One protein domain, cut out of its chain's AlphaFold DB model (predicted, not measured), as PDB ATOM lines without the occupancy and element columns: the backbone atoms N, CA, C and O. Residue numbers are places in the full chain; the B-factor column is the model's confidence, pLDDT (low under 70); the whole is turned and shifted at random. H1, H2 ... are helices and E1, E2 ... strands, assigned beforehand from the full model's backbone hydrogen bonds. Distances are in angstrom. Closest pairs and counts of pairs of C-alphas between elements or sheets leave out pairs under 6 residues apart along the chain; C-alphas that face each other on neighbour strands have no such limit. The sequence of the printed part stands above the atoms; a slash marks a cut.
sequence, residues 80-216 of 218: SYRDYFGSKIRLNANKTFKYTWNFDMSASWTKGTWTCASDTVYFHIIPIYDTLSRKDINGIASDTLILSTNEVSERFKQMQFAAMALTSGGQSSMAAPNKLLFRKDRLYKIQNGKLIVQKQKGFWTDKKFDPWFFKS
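This is residues 80 to 216 of the 218 residues of an uncharacterized protein of bacterium (UniProt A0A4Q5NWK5). A closed barrel of eight antiparallel strands, E1 to E5 with E10, E11 and E14, forms one lobe, and a second lobe beyond it is the three-stranded sheet E7 E6 E8 with the short helix H1 over one face. The second lobe makes the length, and a small hairpin, E12 and E13, lies on another side of the barrel. The printed part has 137 residues, with fourteen named strands and one named helix in the order E1 to E8, H1, E9 to E14; the sheet E7 E6 E8 is mixed, and the class is mostly strand. The whole is loose and elongated, with a radius of gyration of the C-alphas of 18.3 A and spans of 60 by 37 by 27 A.

In the barrel, E1 is residues 80 to 82, beginning at C-alpha 80 (183.802, 139.611, 248.368), E2 is 87 to 91, E3 is 96 to 103 and 24.1 A long, E4 is 106 to 117 and 32.9 A long, and E5 is 120 to 125. E10 is 179 to 183, E11 is 186 to 191, and E14 is 213 to 215, ending at C-alpha 215 (187.538, 140.677, 244.139). E9, residues 169 to 171, is paired onto the barrel. E6 is 129 to 135 and 19.3 A long, E7 is 141 to 147 and 19.8 A long, E8 is 155 to 157, and H1 is 158 to 164. E12 is 200 to 202 and E13 is 205 to 209.

Round the ring run E1 E2 E3 E4 E5 E10 E11 E14 and back to E1; E1 to E5 form a meander, each strand the antiparallel neighbour of the one before. E4 bends by 64 degrees at residue 113, and its pairing is staggered. The hairpin E3 and E4 has N 99 and O 110 at 2.8 A; E5 and E10 have N 121 and O 180 at 2.8 A; E14 and E1 close the ring with N 214 and O 82 at 2.9 A. E9 is parallel to E4, with N 109 and O 170 at 3.0 A. In the other sheet, the hairpin E6 and E7 has N 132 and O 144 at 2.8 A, and E8 is parallel to E6, with N 156 and O 131 at 2.8 A. H1 is on this sheet at a height of 9.4 A, over E6 and only just not over E8, on which 2 of its 7 C-alphas fall; it runs along the strands, at 2 degrees to E6 on the local plane. The closest C-alphas of H1 and E6 are those of Gln 158 and Arg 134, 6.3 A apart. In H1 every O i to N i+4 pair is within hydrogen-bond range. The hairpin E12 and E13 has N 209 and O 200 at 2.8 A; both strands are apart from the barrel's strands.

The two C-alphas farthest apart are those of Asn 138 and Lys 184, 61.8 A. The printed part has no cut, and no link is long. The mean pLDDT of the printed part is 95.9, and no printed residue is under 70.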
ATOM      1  N   SER A  80     183.573 138.331 247.703       97.81
ATOM      2  CA  SER A  80     183.802 139.611 248.368       97.81
ATOM      3  C   SER A  80     184.512 140.560 247.406       97.81
ATOM      4  O   SER A  80     185.502 140.190 246.777       97.81
ATOM      5  N   TYR A  81     184.014 141.781 247.291       98.25
ATOM      6  CA  TYR A  81     184.534 142.824 246.420       98.25
ATOM      7  C   TYR A  81     184.758 144.092 247.231       98.25
ATOM      8  O   TYR A  81     183.970 144.406 248.123       98.25
ATOM      9  N   ARG A  82     185.806 144.847 246.915       97.94
ATOM     10  CA  ARG A  82     186.081 146.147 247.538       97.94
ATOM     11  C   ARG A  82     186.537 147.164 246.504       97.94
ATOM     12  O   ARG A  82     187.066 146.774 245.464       97.94
ATOM     13  N   ASP A  83     186.329 148.442 246.788       97.44
ATOM     14  CA  ASP A  83     186.940 149.543 246.043       97.44
ATOM     15  C   ASP A  83     187.969 150.291 246.908       97.44
ATOM     16  O   ASP A  83     188.206 149.953 248.071       97.44
ATOM     17  N   TYR A  84     188.634 151.283 246.317       96.19
ATOM     18  CA  TYR A  84     189.610 152.123 247.019       96.19
ATOM     19  C   TYR A  84     188.964 153.199 247.909       96.19
ATOM     20  O   TYR A  84     189.679 153.909 248.610       96.19
ATOM     21  N   PHE A  85     187.634 153.324 247.897       95.50
ATOM     22  CA  PHE A  85     186.873 154.408 248.526       95.50
ATOM     23  C   PHE A  85     186.075 153.925 249.746       95.50
ATOM     24  O   PHE A  85     185.058 154.517 250.102       95.50
ATOM     25  N   GLY A  86     186.514 152.824 250.366       95.75
ATOM     26  CA  GLY A  86     185.908 152.277 251.581       95.75
ATOM     27  C   GLY A  86     184.654 151.430 251.351       95.75
ATOM     28  O   GLY A  86     184.102 150.893 252.313       95.75
ATOM     29  N   SER A  87     184.213 151.250 250.101       97.75
ATOM     30  CA  SER A  87     183.056 150.413 249.790       97.75
ATOM     31  C   SER A  87     183.440 148.934 249.716       97.75
ATOM     32  O   SER A  87     184.458 148.560 249.128       97.75
ATOM     33  N   LYS A  88     182.572 148.063 250.232       98.25
ATOM     34  CA  LYS A  88     182.668 146.605 250.117       98.25
ATOM     35  C   LYS A  88     181.315 146.022 249.720       98.25
ATOM     36  O   LYS A  88     180.280 146.456 250.216       98.25
ATOM     37  N   ILE A  89     181.328 145.025 248.841       98.50
ATOM     38  CA  ILE A  89     180.155 144.260 248.412       98.50
ATOM     39  C   ILE A  89     180.455 142.783 248.632       98.50
ATOM     40  O   ILE A  89     181.420 142.255 248.087       98.50
ATOM     41  N   ARG A  90     179.606 142.094 249.386       98.25
ATOM     42  CA  ARG A  90     179.620 140.638 249.510       98.25
ATOM     43  C   ARG A  90     178.421 140.069 248.769       98.25
ATOM     44  O   ARG A  90     177.289 140.341 249.156       98.25
ATOM     45  N   LEU A  91     178.677 139.281 247.729       97.94
ATOM     46  CA  LEU A  91     177.676 138.539 246.966       97.94
ATOM     47  C   LEU A  91     177.702 137.080 247.420       97.94
ATOM     48  O   LEU A  91     178.661 136.357 247.141       97.94
ATOM     49  N   ASN A  92     176.669 136.643 248.134       96.94
ATOM     50  CA  ASN A  92     176.562 135.266 248.605       96.94
ATOM     51  C   ASN A  92     175.976 134.360 247.510       96.94
ATOM     52  O   ASN A  92     175.177 134.804 246.681       96.94
ATOM     53  N   ALA A  93     176.320 133.069 247.537       95.44
ATOM     54  CA  ALA A  93     175.836 132.082 246.564       95.44
ATOM     55  C   ALA A  93     174.306 131.883 246.599       95.44
ATOM     56  O   ALA A  93     173.706 131.550 245.581       95.44
ATOM     57  N   ASN A  94     173.667 132.160 247.741       96.12
ATOM     58  CA  ASN A  94     172.214 132.106 247.934       96.12
ATOM     59  C   ASN A  94     171.467 133.355 247.413       96.12
ATOM     60  O   ASN A  94     170.354 133.623 247.856       96.12
ATOM     61  N   LYS A  95     172.076 134.139 246.510       96.75
ATOM     62  CA  LYS A  95     171.498 135.361 245.919       96.75
ATOM     63  C   LYS A  95     171.198 136.486 246.918       96.75
ATOM     64  O   LYS A  95     170.453 137.403 246.596       96.75
ATOM     65  N   THR A  96     171.793 136.461 248.110       98.19
ATOM     66  CA  THR A  96     171.775 137.603 249.041       98.19
ATOM     67  C   THR A  96     173.043 138.438 248.893       98.19
ATOM     68  O   THR A  96     174.090 137.919 248.493       98.19
ATOM     69  N   PHE A  97     172.969 139.732 249.199       98.50
ATOM     70  CA  PHE A  97     174.145 140.594 249.248       98.50
ATOM     71  C   PHE A  97     174.186 141.459 250.503       98.50
ATOM     72  O   PHE A  97     173.159 141.745 251.124       98.50
ATOM     73  N   LYS A  98     175.397 141.912 250.826       98.44
ATOM     74  CA  LYS A  98     175.657 142.962 251.807       98.44
ATOM     75  C   LYS A  98     176.604 143.992 251.205       98.44
ATOM     76  O   LYS A  98     177.674 143.638 250.714       98.44
ATOM     77  N   TYR A  99     176.199 145.251 251.240       98.56
ATOM     78  CA  TYR A  99     177.015 146.413 250.930       98.56
ATOM     79  C   TYR A  99     177.384 147.113 252.234       98.56
ATOM     80  O   TYR A  99     176.541 147.270 253.115       98.56
ATOM     81  N   THR A 100     178.636 147.533 252.355       98.25
ATOM     82  CA  THR A 100     179.087 148.408 253.437       98.25
ATOM     83  C   THR A 100     179.962 149.500 252.858       98.25
ATOM     84  O   THR A 100     180.769 149.228 251.969       98.25
ATOM     85  N   TRP A 101     179.867 150.698 253.397       97.94
ATOM     86  CA  TRP A 101     180.764 151.802 253.106       97.94
ATOM     87  C   TRP A 101     181.244 152.385 254.420       97.94
ATOM     88  O   TRP A 101     180.420 152.649 255.284       97.94
ATOM     89  N   ASN A 102     182.551 152.575 254.560       96.62
ATOM     90  CA  ASN A 102     183.134 153.210 255.735       96.62
ATOM     91  C   ASN A 102     184.167 154.242 255.287       96.62
ATOM     92  O   ASN A 102     185.033 153.928 254.465       96.62
ATOM     93  N   PHE A 103     184.115 155.435 255.866       94.12
ATOM     94  CA  PHE A 103     185.133 156.465 255.711       94.12
ATOM     95  C   PHE A 103     185.260 157.243 257.018       94.12
ATOM     96  O   PHE A 103     184.294 157.857 257.469       94.12
ATOM     97  N   ASP A 104     186.461 157.217 257.598       92.81
ATOM     98  CA  ASP A 104     186.739 157.812 258.907       92.81
ATOM     99  C   ASP A 104     185.757 157.290 259.978       92.81
ATOM    100  O   ASP A 104     185.609 156.073 260.128       92.81
ATOM    101  N   MET A 105     185.048 158.174 260.683       92.19
ATOM    102  CA  MET A 105     184.032 157.799 261.661       92.19
ATOM    103  C   MET A 105     182.665 157.490 261.036       92.19
ATOM    104  O   MET A 105     181.778 157.049 261.756       92.19
ATOM    105  N   SER A 106     182.449 157.704 259.733       93.31
ATOM    106  CA  SER A 106     181.147 157.476 259.094       93.31
ATOM    107  C   SER A 106     181.034 156.078 258.488       93.31
ATOM    108  O   SER A 106     181.962 155.580 257.843       93.31
ATOM    109  N   ALA A 107     179.874 155.450 258.677       95.56
ATOM    110  CA  ALA A 107     179.584 154.113 258.182       95.56
ATOM    111  C   ALA A 107     178.183 154.031 257.560       95.56
ATOM    112  O   ALA A 107     177.238 154.690 257.976       95.56
ATOM    113  N   SER A 108     178.030 153.175 256.561       97.12
ATOM    114  CA  SER A 108     176.746 152.855 255.947       97.12
ATOM    115  C   SER A 108     176.701 151.376 255.623       97.12
ATOM    116  O   SER A 108     177.703 150.787 255.206       97.12
ATOM    117  N   TRP A 109     175.534 150.762 255.760       97.94
ATOM    118  CA  TRP A 109     175.319 149.392 255.318       97.94
ATOM    119  C   TRP A 109     173.986 149.238 254.588       97.94
ATOM    120  O   TRP A 109     173.047 150.014 254.745       97.94
ATOM    121  N   THR A 110     173.907 148.227 253.732       98.25
ATOM    122  CA  THR A 110     172.686 147.868 253.008       98.25
ATOM    123  C   THR A 110     172.697 146.368 252.749       98.25
ATOM    124  O   THR A 110     173.738 145.808 252.404       98.25
ATOM    125  N   LYS A 111     171.551 145.699 252.886       98.50
ATOM    126  CA  LYS A 111     171.407 144.279 252.544       98.50
ATOM    127  C   LYS A 111     170.202 144.045 251.643       98.50
ATOM    128  O   LYS A 111     169.320 144.894 251.521       98.50
ATOM    129  N   GLY A 112     170.181 142.894 250.988       98.31
ATOM    130  CA  GLY A 112     169.079 142.525 250.112       98.31
ATOM    131  C   GLY A 112     169.385 141.296 249.274       98.31
ATOM    132  O   GLY A 112     170.224 140.468 249.640       98.31
ATOM    133  N   THR A 113     168.719 141.189 248.132       98.56
ATOM    134  CA  THR A 113     168.944 140.122 247.154       98.56
ATOM    135  C   THR A 113     169.580 140.661 245.883       98.56
ATOM    136  O   THR A 113     169.551 141.860 245.606       98.56
ATOM    137  N   TRP A 114     170.208 139.784 245.112       98.44
ATOM    138  CA  TRP A 114     170.771 140.135 243.819       98.44
ATOM    139  C   TRP A 114     170.385 139.119 242.753       98.44
ATOM    140  O   TRP A 114     170.191 137.930 243.015       98.44
ATOM    141  N   THR A 115     170.284 139.605 241.524       97.38
ATOM    142  CA  THR A 115     170.087 138.792 240.325       97.38
ATOM    143  C   THR A 115     171.164 139.137 239.304       97.38
ATOM    144  O   THR A 115     171.799 140.188 239.385       97.38
ATOM    145  N   CYS A 116     171.430 138.235 238.362       96.25
ATOM    146  CA  CYS A 116     172.374 138.482 237.278       96.25
ATOM    147  C   CYS A 116     171.679 138.193 235.956       96.25
ATOM    148  O   CYS A 116     171.185 137.085 235.752       96.25
ATOM    149  N   ALA A 117     171.642 139.189 235.076       95.62
ATOM    150  CA  ALA A 117     171.158 139.038 233.713       95.62
ATOM    151  C   ALA A 117     172.313 139.351 232.761       95.62
ATOM    152  O   ALA A 117     172.859 140.457 232.783       95.62
ATOM    153  N   SER A 118     172.688 138.367 231.944       93.44
ATOM    154  CA  SER A 118     173.921 138.390 231.149       93.44
ATOM    155  C   SER A 118     175.149 138.617 232.041       93.44
ATOM    156  O   SER A 118     175.499 137.746 232.836       93.44
ATOM    157  N   ASP A 119     175.772 139.786 231.955       95.81
ATOM    158  CA  ASP A 119     176.931 140.212 232.735       95.81
ATOM    159  C   ASP A 119     176.590 141.320 233.743       95.81
ATOM    160  O   ASP A 119     177.478 141.848 234.401       95.81
ATOM    161  N   THR A 120     175.319 141.699 233.887       97.50
ATOM    162  CA  THR A 120     174.908 142.777 234.789       97.50
ATOM    163  C   THR A 120     174.282 142.207 236.057       97.50
ATOM    164  O   THR A 120     173.294 141.472 236.007       97.50
ATOM    165  N   VAL A 121     174.846 142.585 237.202       98.12
ATOM    166  CA  VAL A 121     174.345 142.275 238.542       98.12
ATOM    167  C   VAL A 121     173.376 143.370 238.963       98.12
ATOM    168  O   VAL A 121     173.750 144.540 238.973       98.12
ATOM    169  N   TYR A 122     172.154 142.996 239.324       98.25
ATOM    170  CA  TYR A 122     171.107 143.889 239.811       98.25
ATOM    171  C   TYR A 122     170.903 143.670 241.305       98.25
ATOM    172  O   TYR A 122     170.827 142.527 241.759       98.25
ATOM    173  N   PHE A 123     170.807 144.762 242.055       98.38
ATOM    174  CA  PHE A 123     170.648 144.759 243.502       98.38
ATOM    175  C   PHE A 123     169.224 145.161 243.874       98.38
ATOM    176  O   PHE A 123     168.738 146.219 243.477       98.38
ATOM    177  N   HIS A 124     168.570 144.323 244.668       98.19
ATOM    178  CA  HIS A 124     167.250 144.569 245.231       98.19
ATOM    179  C   HIS A 124     167.409 144.788 246.733       98.19
ATOM    180  O   HIS A 124     167.590 143.842 247.501       98.19
ATOM    181  N   ILE A 125     167.405 146.054 247.140       98.12
ATOM    182  CA  ILE A 125     167.571 146.455 248.538       98.12
ATOM    183  C   ILE A 125     166.325 146.052 249.329       98.12
ATOM    184  O   ILE A 125     165.206 146.334 248.906       98.12
ATOM    185  N   ILE A 126     166.526 145.418 250.485       98.00
ATOM    186  CA  ILE A 126     165.454 145.085 251.425       98.00
ATOM    187  C   ILE A 126     165.661 145.958 252.665       98.00
ATOM    188  O   ILE A 126     166.580 145.679 253.443       98.00
ATOM    189  N   PRO A 127     164.875 147.035 252.841       97.44
ATOM    190  CA  PRO A 127     165.044 147.914 253.985       97.44
ATOM    191  C   PRO A 127     164.626 147.221 255.284       97.44
ATOM    192  O   PRO A 127     163.629 146.500 255.315       97.44
ATOM    193  N   ILE A 128     165.376 147.467 256.357       97.75
ATOM    194  CA  ILE A 128     164.986 147.124 257.723       97.75
ATOM    195  C   ILE A 128     164.462 148.388 258.388       97.75
ATOM    196  O   ILE A 128     165.048 149.465 258.247       97.75
ATOM    197  N   TYR A 129     163.357 148.241 259.105       97.88
ATOM    198  CA  TYR A 129     162.752 149.321 259.863       97.88
ATOM    199  C   TYR A 129     162.768 148.998 261.353       97.88
ATOM    200  O   TYR A 129     162.553 147.849 261.740       97.88
ATOM    201  N   ASP A 130     162.966 150.030 262.160       97.69
ATOM    202  CA  ASP A 130     162.735 150.018 263.599       97.69
ATOM    203  C   ASP A 130     161.410 150.714 263.908       97.69
ATOM    204  O   ASP A 130     160.901 151.524 263.124       97.69
ATOM    205  N   THR A 131     160.848 150.406 265.072       98.19
ATOM    206  CA  THR A 131     159.616 151.033 265.557       98.19
ATOM    207  C   THR A 131     159.949 152.095 266.594       98.19
ATOM    208  O   THR A 131     160.465 151.789 267.664       98.19
ATOM    209  N   LEU A 132     159.619 153.349 266.315       97.75
ATOM    210  CA  LEU A 132     159.714 154.443 267.268       97.75
ATOM    211  C   LEU A 132     158.357 154.661 267.934       97.75
ATOM    212  O   LEU A 132     157.434 155.175 267.304       97.75
ATOM    213  N   SER A 133     158.257 154.323 269.216       97.50
ATOM    214  CA  SER A 133     157.063 154.599 270.011       97.50
ATOM    215  C   SER A 133     157.122 156.013 270.590       97.50
ATOM    216  O   SER A 133     158.063 156.379 271.306       97.50
ATOM    217  N   ARG A 134     156.091 156.807 270.305       96.06
ATOM    218  CA  ARG A 134     155.907 158.184 270.779       96.06
ATOM    219  C   ARG A 134     154.593 158.293 271.547       96.06
ATOM    220  O   ARG A 134     153.622 157.618 271.229       96.06
ATOM    221  N   LYS A 135     154.557 159.162 272.556       96.69
ATOM    222  CA  LYS A 135     153.307 159.647 273.148       96.69
ATOM    223  C   LYS A 135     153.135 161.104 272.758       96.69
ATOM    224  O   LYS A 135     154.104 161.859 272.822       96.69
ATOM    225  N   ASP A 136     151.948 161.468 272.300       94.25
ATOM    226  CA  ASP A 136     151.623 162.868 272.051       94.25
ATOM    227  C   ASP A 136     151.393 163.632 273.372       94.25
ATOM    228  O   ASP A 136     151.494 163.072 274.468       94.25
ATOM    229  N   ILE A 137     151.078 164.924 273.261       95.50
ATOM    230  CA  ILE A 137     150.766 165.783 274.415       95.50
ATOM    231  C   ILE A 137     149.521 165.325 275.192       95.50
ATOM    232  O   ILE A 137     149.391 165.645 276.370       95.50
ATOM    233  N   ASN A 138     148.633 164.555 274.555       96.94
ATOM    234  CA  ASN A 138     147.413 164.008 275.148       96.94
ATOM    235  C   ASN A 138     147.645 162.615 275.764       96.94
ATOM    236  O   ASN A 138     146.711 161.991 276.263       96.94
ATOM    237  N   GLY A 139     148.877 162.098 275.718       94.44
ATOM    238  CA  GLY A 139     149.229 160.759 276.186       94.44
ATOM    239  C   GLY A 139     148.846 159.625 275.229       94.44
ATOM    240  O   GLY A 139     149.055 158.458 275.576       94.44
ATOM    241  N   ILE A 140     148.337 159.931 274.034       96.94
ATOM    242  CA  ILE A 140     148.002 158.957 272.993       96.94
ATOM    243  C   ILE A 140     149.304 158.387 272.430       96.94
ATOM    244  O   ILE A 140     150.175 159.111 271.937       96.94
ATOM    245  N   ALA A 141     149.445 157.066 272.520       96.88
ATOM    246  CA  ALA A 141     150.590 156.356 271.973       96.88
ATOM    247  C   ALA A 141     150.442 156.185 270.454       96.88
ATOM    248  O   ALA A 141     149.401 155.750 269.968       96.88
ATOM    249  N   SER A 142     151.503 156.490 269.716       97.06
ATOM    250  CA  SER A 142     151.627 156.219 268.287       97.06
ATOM    251  C   SER A 142     152.993 155.615 267.979       97.06
ATOM    252  O   SER A 142     153.986 155.905 268.649       97.06
ATOM    253  N   ASP A 143     153.035 154.767 266.958       98.00
ATOM    254  CA  ASP A 143     154.263 154.163 266.459       98.00
ATOM    255  C   ASP A 143     154.612 154.756 265.093       98.00
ATOM    256  O   ASP A 143     153.744 155.001 264.256       98.00
ATOM    257  N   THR A 144     155.897 154.991 264.858       97.12
ATOM    258  CA  THR A 144     156.431 155.417 263.560       97.12
ATOM    259  C   THR A 144     157.518 154.449 263.123       97.12
ATOM    260  O   THR A 144     158.345 154.043 263.935       97.12
ATOM    261  N   LEU A 145     157.539 154.090 261.839       97.88
ATOM    262  CA  LEU A 145     158.627 153.304 261.265       97.88
ATOM    263  C   LEU A 145     159.766 154.227 260.839       97.88
ATOM    264  O   LEU A 145     159.555 155.218 260.141       97.88
ATOM    265  N   ILE A 146     160.977 153.878 261.245       95.94
ATOM    266  CA  ILE A 146     162.215 154.575 260.887       95.94
ATOM    267  C   ILE A 146     163.190 153.565 260.287       95.94
ATOM    268  O   ILE A 146     163.102 152.377 260.588       95.94
ATOM    269  N   LEU A 147     164.103 153.999 259.417       95.88
ATOM    270  CA  LEU A 147     165.142 153.099 258.908       95.88
ATOM    271  C   LEU A 147     166.041 152.647 260.054       95.88
ATOM    272  O   LEU A 147     166.469 153.471 260.863       95.88
ATOM    273  N   SER A 148     166.331 151.349 260.093       95.75
ATOM    274  CA  SER A 148     167.147 150.805 261.165       95.75
ATOM    275  C   SER A 148     168.595 151.267 261.059       95.75
ATOM    276  O   SER A 148     169.141 151.456 259.969       95.75
ATOM    277  N   THR A 149     169.240 151.456 262.204       94.62
ATOM    278  CA  THR A 149     170.682 151.756 262.246       94.62
ATOM    279  C   THR A 149     171.532 150.488 262.228       94.62
ATOM    280  O   THR A 149     172.708 150.547 261.861       94.62
ATOM    281  N   ASN A 150     170.945 149.332 262.557       94.44
ATOM    282  CA  ASN A 150     171.623 148.046 262.651       94.44
ATOM    283  C   ASN A 150     170.849 146.947 261.880       94.44
ATOM    284  O   ASN A 150     169.800 147.179 261.289       94.44
ATOM    285  N   GLU A 151     171.393 145.732 261.802       95.00
ATOM    286  CA  GLU A 151     170.791 144.674 260.974       95.00
ATOM    287  C   GLU A 151     169.567 143.971 261.592       95.00
ATOM    288  O   GLU A 151     169.039 143.034 260.973       95.00
ATOM    289  N   VAL A 152     169.139 144.395 262.780       95.50
ATOM    290  CA  VAL A 152     168.096 143.799 263.615       95.50
ATOM    291  C   VAL A 152     167.006 144.844 263.862       95.50
ATOM    292  O   VAL A 152     167.279 145.969 264.246       95.50
ATOM    293  N   SER A 153     165.748 144.472 263.631       97.19
ATOM    294  CA  SER A 153     164.633 145.381 263.909       97.19
ATOM    295  C   SER A 153     164.420 145.504 265.416       97.19
ATOM    296  O   SER A 153     164.267 144.493 266.107       97.19
ATOM    297  N   GLU A 154     164.382 146.734 265.912       97.06
ATOM    298  CA  GLU A 154     164.193 147.047 267.327       97.06
ATOM    299  C   GLU A 154     163.048 148.048 267.541       97.06
ATOM    300  O   GLU A 154     162.587 148.732 266.621       97.06
ATOM    301  N   ARG A 155     162.550 148.131 268.782       97.69
ATOM    302  CA  ARG A 155     161.588 149.162 269.192       97.69
ATOM    303  C   ARG A 155     162.257 150.132 270.155       97.69
ATOM    304  O   ARG A 155     162.732 149.729 271.214       97.69
ATOM    305  N   PHE A 156     162.203 151.415 269.825       96.31
ATOM    306  CA  PHE A 156     162.813 152.489 270.596       96.31
ATOM    307  C   PHE A 156     161.778 153.407 271.227       96.31
ATOM    308  O   PHE A 156     160.739 153.727 270.646       96.31
ATOM    309  N   LYS A 157     162.115 153.901 272.417       95.69
ATOM    310  CA  LYS A 157     161.509 155.107 272.987       95.69
ATOM    311  C   LYS A 157     162.219 156.345 272.440       95.69
ATOM    312  O   LYS A 157     163.393 156.292 272.079       95.69
ATOM    313  N   GLN A 158     161.545 157.491 272.480       93.12
ATOM    314  CA  GLN A 158     162.074 158.765 271.974       93.12
ATOM    315  C   GLN A 158     163.483 159.123 272.488       93.12
ATOM    316  O   GLN A 158     164.325 159.536 271.696       93.12
ATOM    317  N   MET A 159     163.769 158.912 273.777       92.69
ATOM    318  CA  MET A 159     165.096 159.190 274.350       92.69
ATOM    319  C   MET A 159     166.200 158.280 273.793       92.69
ATOM    320  O   MET A 159     167.321 158.734 273.586       92.69
ATOM    321  N   GLN A 160     165.890 157.008 273.519       93.69
ATOM    322  CA  GLN A 160     166.853 156.071 272.930       93.69
ATOM    323  C   GLN A 160     167.152 156.451 271.479       93.69
ATOM    324  O   GLN A 160     168.308 156.470 271.069       93.69
ATOM    325  N   PHE A 161     166.118 156.841 270.730       93.19
ATOM    326  CA  PHE A 161     166.279 157.308 269.357       93.19
ATOM    327  C   PHE A 161     167.128 158.585 269.264       93.19
ATOM    328  O   PHE A 161     167.977 158.696 268.384       93.19
ATOM    329  N   ALA A 162     166.969 159.523 270.206       91.31
ATOM    330  CA  ALA A 162     167.819 160.713 270.274       91.31
ATOM    331  C   ALA A 162     169.307 160.361 270.469       91.31
ATOM    332  O   ALA A 162     170.165 160.972 269.840       91.31
ATOM    333  N   ALA A 163     169.619 159.344 271.281       90.44
ATOM    334  CA  ALA A 163     170.989 158.857 271.440       90.44
ATOM    335  C   ALA A 163     171.524 158.182 270.162       90.44
ATOM    336  O   ALA A 163     172.682 158.379 269.802       90.44
ATOM    337  N   MET A 164     170.683 157.437 269.434       88.38
ATOM    338  CA  MET A 164     171.063 156.821 268.154       88.38
ATOM    339  C   MET A 164     171.389 157.852 267.072       88.38
ATOM    340  O   MET A 164     172.271 157.608 266.253       88.38
ATOM    341  N   ALA A 165     170.728 159.013 267.078       84.75
ATOM    342  CA  ALA A 165     171.000 160.088 266.124       84.75
ATOM    343  C   ALA A 165     172.431 160.655 266.231       84.75
ATOM    344  O   ALA A 165     172.907 161.293 265.298       84.75
ATOM    345  N   LEU A 166     173.126 160.406 267.348       87.00
ATOM    346  CA  LEU A 166     174.530 160.780 267.537       87.00
ATOM    347  C   LEU A 166     175.506 159.764 266.929       87.00
ATOM    348  O   LEU A 166     176.709 160.016 266.889       87.00
ATOM    349  N   THR A 167     175.014 158.613 266.466       85.94
ATOM    350  CA  THR A 167     175.848 157.614 265.802       85.94
ATOM    351  C   THR A 167     176.047 157.987 264.335       85.94
ATOM    352  O   THR A 167     175.120 158.352 263.619       85.94
ATOM    353  N   SER A 168     177.285 157.895 263.864       84.25
ATOM    354  CA  SER A 168     177.710 158.231 262.499       84.25
ATOM    355  C   SER A 168     177.484 157.092 261.490       84.25
ATOM    356  O   SER A 168     178.043 157.106 260.388       84.25
ATOM    357  N   GLY A 169     176.686 156.094 261.880       88.19
ATOM    358  CA  GLY A 169     176.406 154.873 261.138       88.19
ATOM    359  C   GLY A 169     174.915 154.699 260.855       88.19
ATOM    360  O   GLY A 169     174.077 155.128 261.641       88.19
ATOM    361  N   GLY A 170     174.565 154.029 259.761       93.69
ATOM    362  CA  GLY A 170     173.166 153.693 259.512       93.69
ATOM    363  C   GLY A 170     172.925 152.863 258.264       93.69
ATOM    364  O   GLY A 170     173.830 152.594 257.468       93.69
ATOM    365  N   GLN A 171     171.676 152.445 258.085       95.88
ATOM    366  CA  GLN A 171     171.267 151.816 256.844       95.88
ATOM    367  C   GLN A 171     171.151 152.863 255.731       95.88
ATOM    368  O   GLN A 171     170.462 153.870 255.874       95.88
ATOM    369  N   SER A 172     171.764 152.583 254.583       93.88
ATOM    370  CA  SER A 172     171.611 153.365 253.347       93.88
ATOM    371  C   SER A 172     171.972 154.858 253.453       93.88
ATOM    372  O   SER A 172     171.559 155.632 252.593       93.88
ATOM    373  N   SER A 173     172.773 155.272 254.442       92.38
ATOM    374  CA  SER A 173     173.307 156.645 254.532       92.38
ATOM    375  C   SER A 173     174.181 156.995 253.322       92.38
ATOM    376  O   SER A 173     174.207 158.134 252.867       92.38
ATOM    377  N   MET A 174     174.854 155.984 252.765       94.75
ATOM    378  CA  MET A 174     175.511 156.023 251.462       94.75
ATOM    379  C   MET A 174     174.789 155.076 250.504       94.75
ATOM    380  O   MET A 174     174.619 153.891 250.810       94.75
ATOM    381  N   ALA A 175     174.380 155.592 249.344       94.19
ATOM    382  CA  ALA A 175     173.589 154.842 248.376       94.19
ATOM    383  C   ALA A 175     174.370 153.642 247.813       94.19
ATOM    384  O   ALA A 175     175.400 153.795 247.151       94.19
ATOM    385  N   ALA A 176     173.841 152.436 248.037       96.38
ATOM    386  CA  ALA A 176     174.323 151.236 247.372       96.38
ATOM    387  C   ALA A 176     174.050 151.316 245.853       96.38
ATOM    388  O   ALA A 176     173.054 151.904 245.426       96.38
ATOM    389  N   PRO A 177     174.904 150.721 245.003       96.69
ATOM    390  CA  PRO A 177     174.665 150.706 243.565       96.69
ATOM    391  C   PRO A 177     173.447 149.838 243.219       96.69
ATOM    392  O   PRO A 177     173.360 148.695 243.647       96.69
ATOM    393  N   ASN A 178     172.554 150.342 242.362       97.56
ATOM    394  CA  ASN A 178     171.391 149.577 241.885       97.56
ATOM    395  C   ASN A 178     171.784 148.419 240.957       97.56
ATOM    396  O   ASN A 178     171.122 147.384 240.911       97.56
ATOM    397  N   LYS A 179     172.856 148.604 240.179       98.06
ATOM    398  CA  LYS A 179     173.402 147.579 239.289       98.06
ATOM    399  C   LYS A 179     174.875 147.810 238.986       98.06
ATOM    400  O   LYS A 179     175.340 148.951 239.000       98.06
ATOM    401  N   LEU A 180     175.592 146.734 238.683       98.38
ATOM    402  CA  LEU A 180     177.008 146.742 238.318       98.38
ATOM    403  C   LEU A 180     177.264 145.778 237.159       98.38
ATOM    404  O   LEU A 180     176.647 144.720 237.086       98.38
ATOM    405  N   LEU A 181     178.204 146.117 236.279       97.81
ATOM    406  CA  LEU A 181     178.657 145.215 235.218       97.81
ATOM    407  C   LEU A 181     179.760 144.298 235.759       97.81
ATOM    408  O   LEU A 181     180.778 144.794 236.240       97.81
ATOM    409  N   PHE A 182     179.599 142.986 235.658       97.50
ATOM    410  CA  PHE A 182     180.595 141.991 236.032       97.50
ATOM    411  C   PHE A 182     181.439 141.573 234.824       97.50
ATOM    412  O   PHE A 182     180.953 140.945 233.887       97.50
ATOM    413  N   ARG A 183     182.739 141.881 234.846       95.81
ATOM    414  CA  ARG A 183     183.661 141.503 233.763       95.81
ATOM    415  C   ARG A 183     185.072 141.288 234.292       95.81
ATOM    416  O   ARG A 183     185.623 142.178 234.932       95.81
ATOM    417  N   LYS A 184     185.688 140.146 233.958       94.56
ATOM    418  CA  LYS A 184     187.056 139.784 234.392       94.56
ATOM    419  C   LYS A 184     187.235 139.918 235.921       94.56
ATOM    420  O   LYS A 184     188.134 140.622 236.372       94.56
ATOM    421  N   ASP A 185     186.319 139.318 236.689       95.19
ATOM    422  CA  ASP A 185     186.315 139.313 238.166       95.19
ATOM    423  C   ASP A 185     186.276 140.703 238.832       95.19
ATOM    424  O   ASP A 185     186.742 140.904 239.956       95.19
ATOM    425  N   ARG A 186     185.695 141.685 238.135       97.06
ATOM    426  CA  ARG A 186     185.505 143.064 238.607       97.06
ATOM    427  C   ARG A 186     184.054 143.485 238.440       97.06
ATOM    428  O   ARG A 186     183.402 143.054 237.490       97.06
ATOM    429  N   LEU A 187     183.587 144.366 239.323       98.31
ATOM    430  CA  LEU A 187     182.270 144.996 239.233       98.31
ATOM    431  C   LEU A 187     182.434 146.479 238.895       98.31
ATOM    432  O   LEU A 187     182.971 147.256 239.685       98.31
ATOM    433  N   TYR A 188     181.965 146.883 237.723       98.31
ATOM    434  CA  TYR A 188     182.061 148.255 237.238       98.31
ATOM    435  C   TYR A 188     180.764 149.014 237.510       98.31
ATOM    436  O   TYR A 188     179.666 148.502 237.274       98.31
ATOM    437  N   LYS A 189     180.897 150.261 237.972       97.75
ATOM    438  CA  LYS A 189     179.764 151.165 238.193       97.75
ATOM    439  C   LYS A 189     179.150 151.571 236.850       97.75
ATOM    440  O   LYS A 189     179.871 151.915 235.910       97.75
ATOM    441  N   ILE A 190     177.820 151.542 236.776       97.56
ATOM    442  CA  ILE A 190     177.043 152.050 235.642       97.56
ATOM    443  C   ILE A 190     176.327 153.318 236.114       97.56
ATOM    444  O   ILE A 190     175.511 153.251 237.030       97.56
ATOM    445  N   GLN A 191     176.615 154.461 235.496       94.62
ATOM    446  CA  GLN A 191     175.937 155.732 235.768       94.62
ATOM    447  C   GLN A 191     175.371 156.288 234.467       94.62
ATOM    448  O   GLN A 191     176.073 156.356 233.461       94.62
ATOM    449  N   ASN A 192     174.086 156.653 234.470       95.31
ATOM    450  CA  ASN A 192     173.390 157.198 233.297       95.31
ATOM    451  C   ASN A 192     173.554 156.317 232.039       95.31
ATOM    452  O   ASN A 192     173.812 156.807 230.943       95.31
ATOM    453  N   GLY A 193     173.492 154.992 232.220       94.94
ATOM    454  CA  GLY A 193     173.670 154.005 231.147       94.94
ATOM    455  C   GLY A 193     175.111 153.822 230.653       94.94
ATOM    456  O   GLY A 193     175.350 152.960 229.813       94.94
ATOM    457  N   LYS A 194     176.081 154.579 231.180       97.38
ATOM    458  CA  LYS A 194     177.492 154.515 230.788       97.38
ATOM    459  C   LYS A 194     178.336 153.815 231.848       97.38
ATOM    460  O   LYS A 194     178.112 153.956 233.050       97.38
ATOM    461  N   LEU A 195     179.334 153.069 231.382       97.50
ATOM    462  CA  LEU A 195     180.305 152.399 232.238       97.50
ATOM    463  C   LEU A 195     181.353 153.396 232.738       97.50
ATOM    464  O   LEU A 195     181.972 154.099 231.937       97.50
ATOM    465  N   ILE A 196     181.610 153.419 234.044       97.25
ATOM    466  CA  ILE A 196     182.695 154.229 234.603       97.25
ATOM    467  C   ILE A 196     183.989 153.430 234.562       97.25
ATOM    468  O   ILE A 196     184.219 152.535 235.373       97.25
ATOM    469  N   VAL A 197     184.836 153.772 233.593       96.94
ATOM    470  CA  VAL A 197     186.157 153.154 233.390       96.94
ATOM    471  C   VAL A 197     187.313 154.096 233.717       96.94
ATOM    472  O   VAL A 197     188.440 153.646 233.901       96.94
ATOM    473  N   GLN A 198     187.045 155.400 233.788       97.31
ATOM    474  CA  GLN A 198     188.069 156.404 234.048       97.31
ATOM    475  C   GLN A 198     188.439 156.428 235.531       97.31
ATOM    476  O   GLN A 198     187.569 156.410 236.402       97.31
ATOM    477  N   LYS A 199     189.744 156.484 235.808       97.38
ATOM    478  CA  LYS A 199     190.263 156.590 237.173       97.38
ATOM    479  C   LYS A 199     189.790 157.881 237.843       97.38
ATOM    480  O   LYS A 199     189.785 158.938 237.216       97.38
ATOM    481  N   GLN A 200     189.453 157.795 239.125       96.31
ATOM    482  CA  GLN A 200     188.949 158.907 239.933       96.31
ATOM    483  C   GLN A 200     190.039 159.417 240.882       96.31
ATOM    484  O   GLN A 200     190.834 158.629 241.397       96.31
ATOM    485  N   LYS A 201     190.103 160.736 241.092       96.06
ATOM    486  CA  LYS A 201     191.037 161.368 242.037       96.06
ATOM    487  C   LYS A 201     190.568 161.102 243.473       96.06
ATOM    488  O   LYS A 201     189.368 161.143 243.738       96.06
ATOM    489  N   GLY A 202     191.495 160.802 244.382       92.56
ATOM    490  CA  GLY A 202     191.177 160.668 245.806       92.56
ATOM    491  C   GLY A 202     190.820 162.015 246.446       92.56
ATOM    492  O   GLY A 202     191.277 163.058 245.990       92.56
ATOM    493  N   PHE A 203     190.035 161.992 247.527       86.75
ATOM    494  CA  PHE A 203     189.541 163.210 248.192       86.75
ATOM    495  C   PHE A 203     190.671 164.105 248.754       86.75
ATOM    496  O   PHE A 203     190.523 165.319 248.792       86.75
ATOM    497  N   TRP A 204     191.829 163.524 249.101       89.56
ATOM    498  CA  TRP A 204     192.980 164.227 249.704       89.56
ATOM    499  C   TRP A 204     194.311 164.003 248.966       89.56
ATOM    500  O   TRP A 204     195.383 164.204 249.528       89.56
ATOM    501  N   THR A 205     194.283 163.497 247.732       93.88
ATOM    502  CA  THR A 205     195.512 163.115 247.019       93.88
ATOM    503  C   THR A 205     195.386 163.307 245.513       93.88
ATOM    504  O   THR A 205     194.323 163.101 244.932       93.88
ATOM    505  N   ASP A 206     196.500 163.633 244.856       95.88
ATOM    506  CA  ASP A 206     196.618 163.631 243.392       95.88
ATOM    507  C   ASP A 206     196.658 162.231 242.779       95.88
ATOM    508  O   ASP A 206     196.558 162.063 241.558       95.88
ATOM    509  N   LYS A 207     196.719 161.198 243.624       96.88
ATOM    510  CA  LYS A 207     196.635 159.812 243.188       96.88
ATOM    511  C   LYS A 207     195.261 159.514 242.587       96.88
ATOM    512  O   LYS A 207     194.210 159.813 243.156       96.88
ATOM    513  N   LYS A 208     195.295 158.864 241.421       97.44
ATOM    514  CA  LYS A 208     194.116 158.370 240.707       97.44
ATOM    515  C   LYS A 208     193.917 156.883 240.994       97.44
ATOM    516  O   LYS A 208     194.855 156.098 240.851       97.44
ATOM    517  N   PHE A 209     192.696 156.499 241.339       97.44
ATOM    518  CA  PHE A 209     192.312 155.133 241.681       97.44
ATOM    519  C   PHE A 209     191.339 154.558 240.662       97.44
ATOM    520  O   PHE A 209     190.583 155.287 240.018       97.44
ATOM    521  N   ASP A 210     191.356 153.238 240.522       97.44
ATOM    522  CA  ASP A 210     190.413 152.542 239.658       97.44
ATOM    523  C   ASP A 210     188.981 152.641 240.224       97.44
ATOM    524  O   ASP A 210     188.790 152.441 241.427       97.44
ATOM    525  N   PRO A 211     187.961 152.931 239.394       96.75
ATOM    526  CA  PRO A 211     186.590 153.181 239.856       96.75
ATOM    527  C   PRO A 211     185.766 151.903 240.101       96.75
ATOM    528  O   PRO A 211     184.613 151.987 240.532       96.75
ATOM    529  N   TRP A 212     186.304 150.728 239.760       97.81
ATOM    530  CA  TRP A 212     185.612 149.443 239.867       97.81
ATOM    531  C   TRP A 212     185.926 148.734 241.183       97.81
ATOM    532  O   TRP A 212     186.993 148.907 241.773       97.81
ATOM    533  N   PHE A 213     185.015 147.860 241.600       98.19
ATOM    534  CA  PHE A 213     185.295 146.933 242.682       98.19
ATOM    535  C   PHE A 213     186.109 145.757 242.152       98.19
ATOM    536  O   PHE A 213     185.814 145.207 241.085       98.19
ATOM    537  N   PHE A 214     187.109 145.339 242.913       97.38
ATOM    538  CA  PHE A 214     187.922 144.166 242.627       97.38
ATOM    539  C   PHE A 214     187.679 143.092 243.684       97.38
ATOM    540  O   PHE A 214     187.421 143.397 244.852       97.38
ATOM    541  N   LYS A 215     187.727 141.829 243.257       96.69
ATOM    542  CA  LYS A 215     187.538 140.677 244.139       96.69
ATOM    543  C   LYS A 215     188.661 140.646 245.179       96.69
ATOM    544  O   LYS A 215     189.836 140.721 244.823       96.69
ATOM    545  N   SER A 216     188.314 140.582 246.459       94.44
ATOM    546  CA  SER A 216     189.285 140.369 247.534       94.44
ATOM    547  C   SER A 216     189.450 138.872 247.768       94.44
ATOM    548  O   SER A 216     188.448 138.162 247.851       94.44
TER     549      SER A 216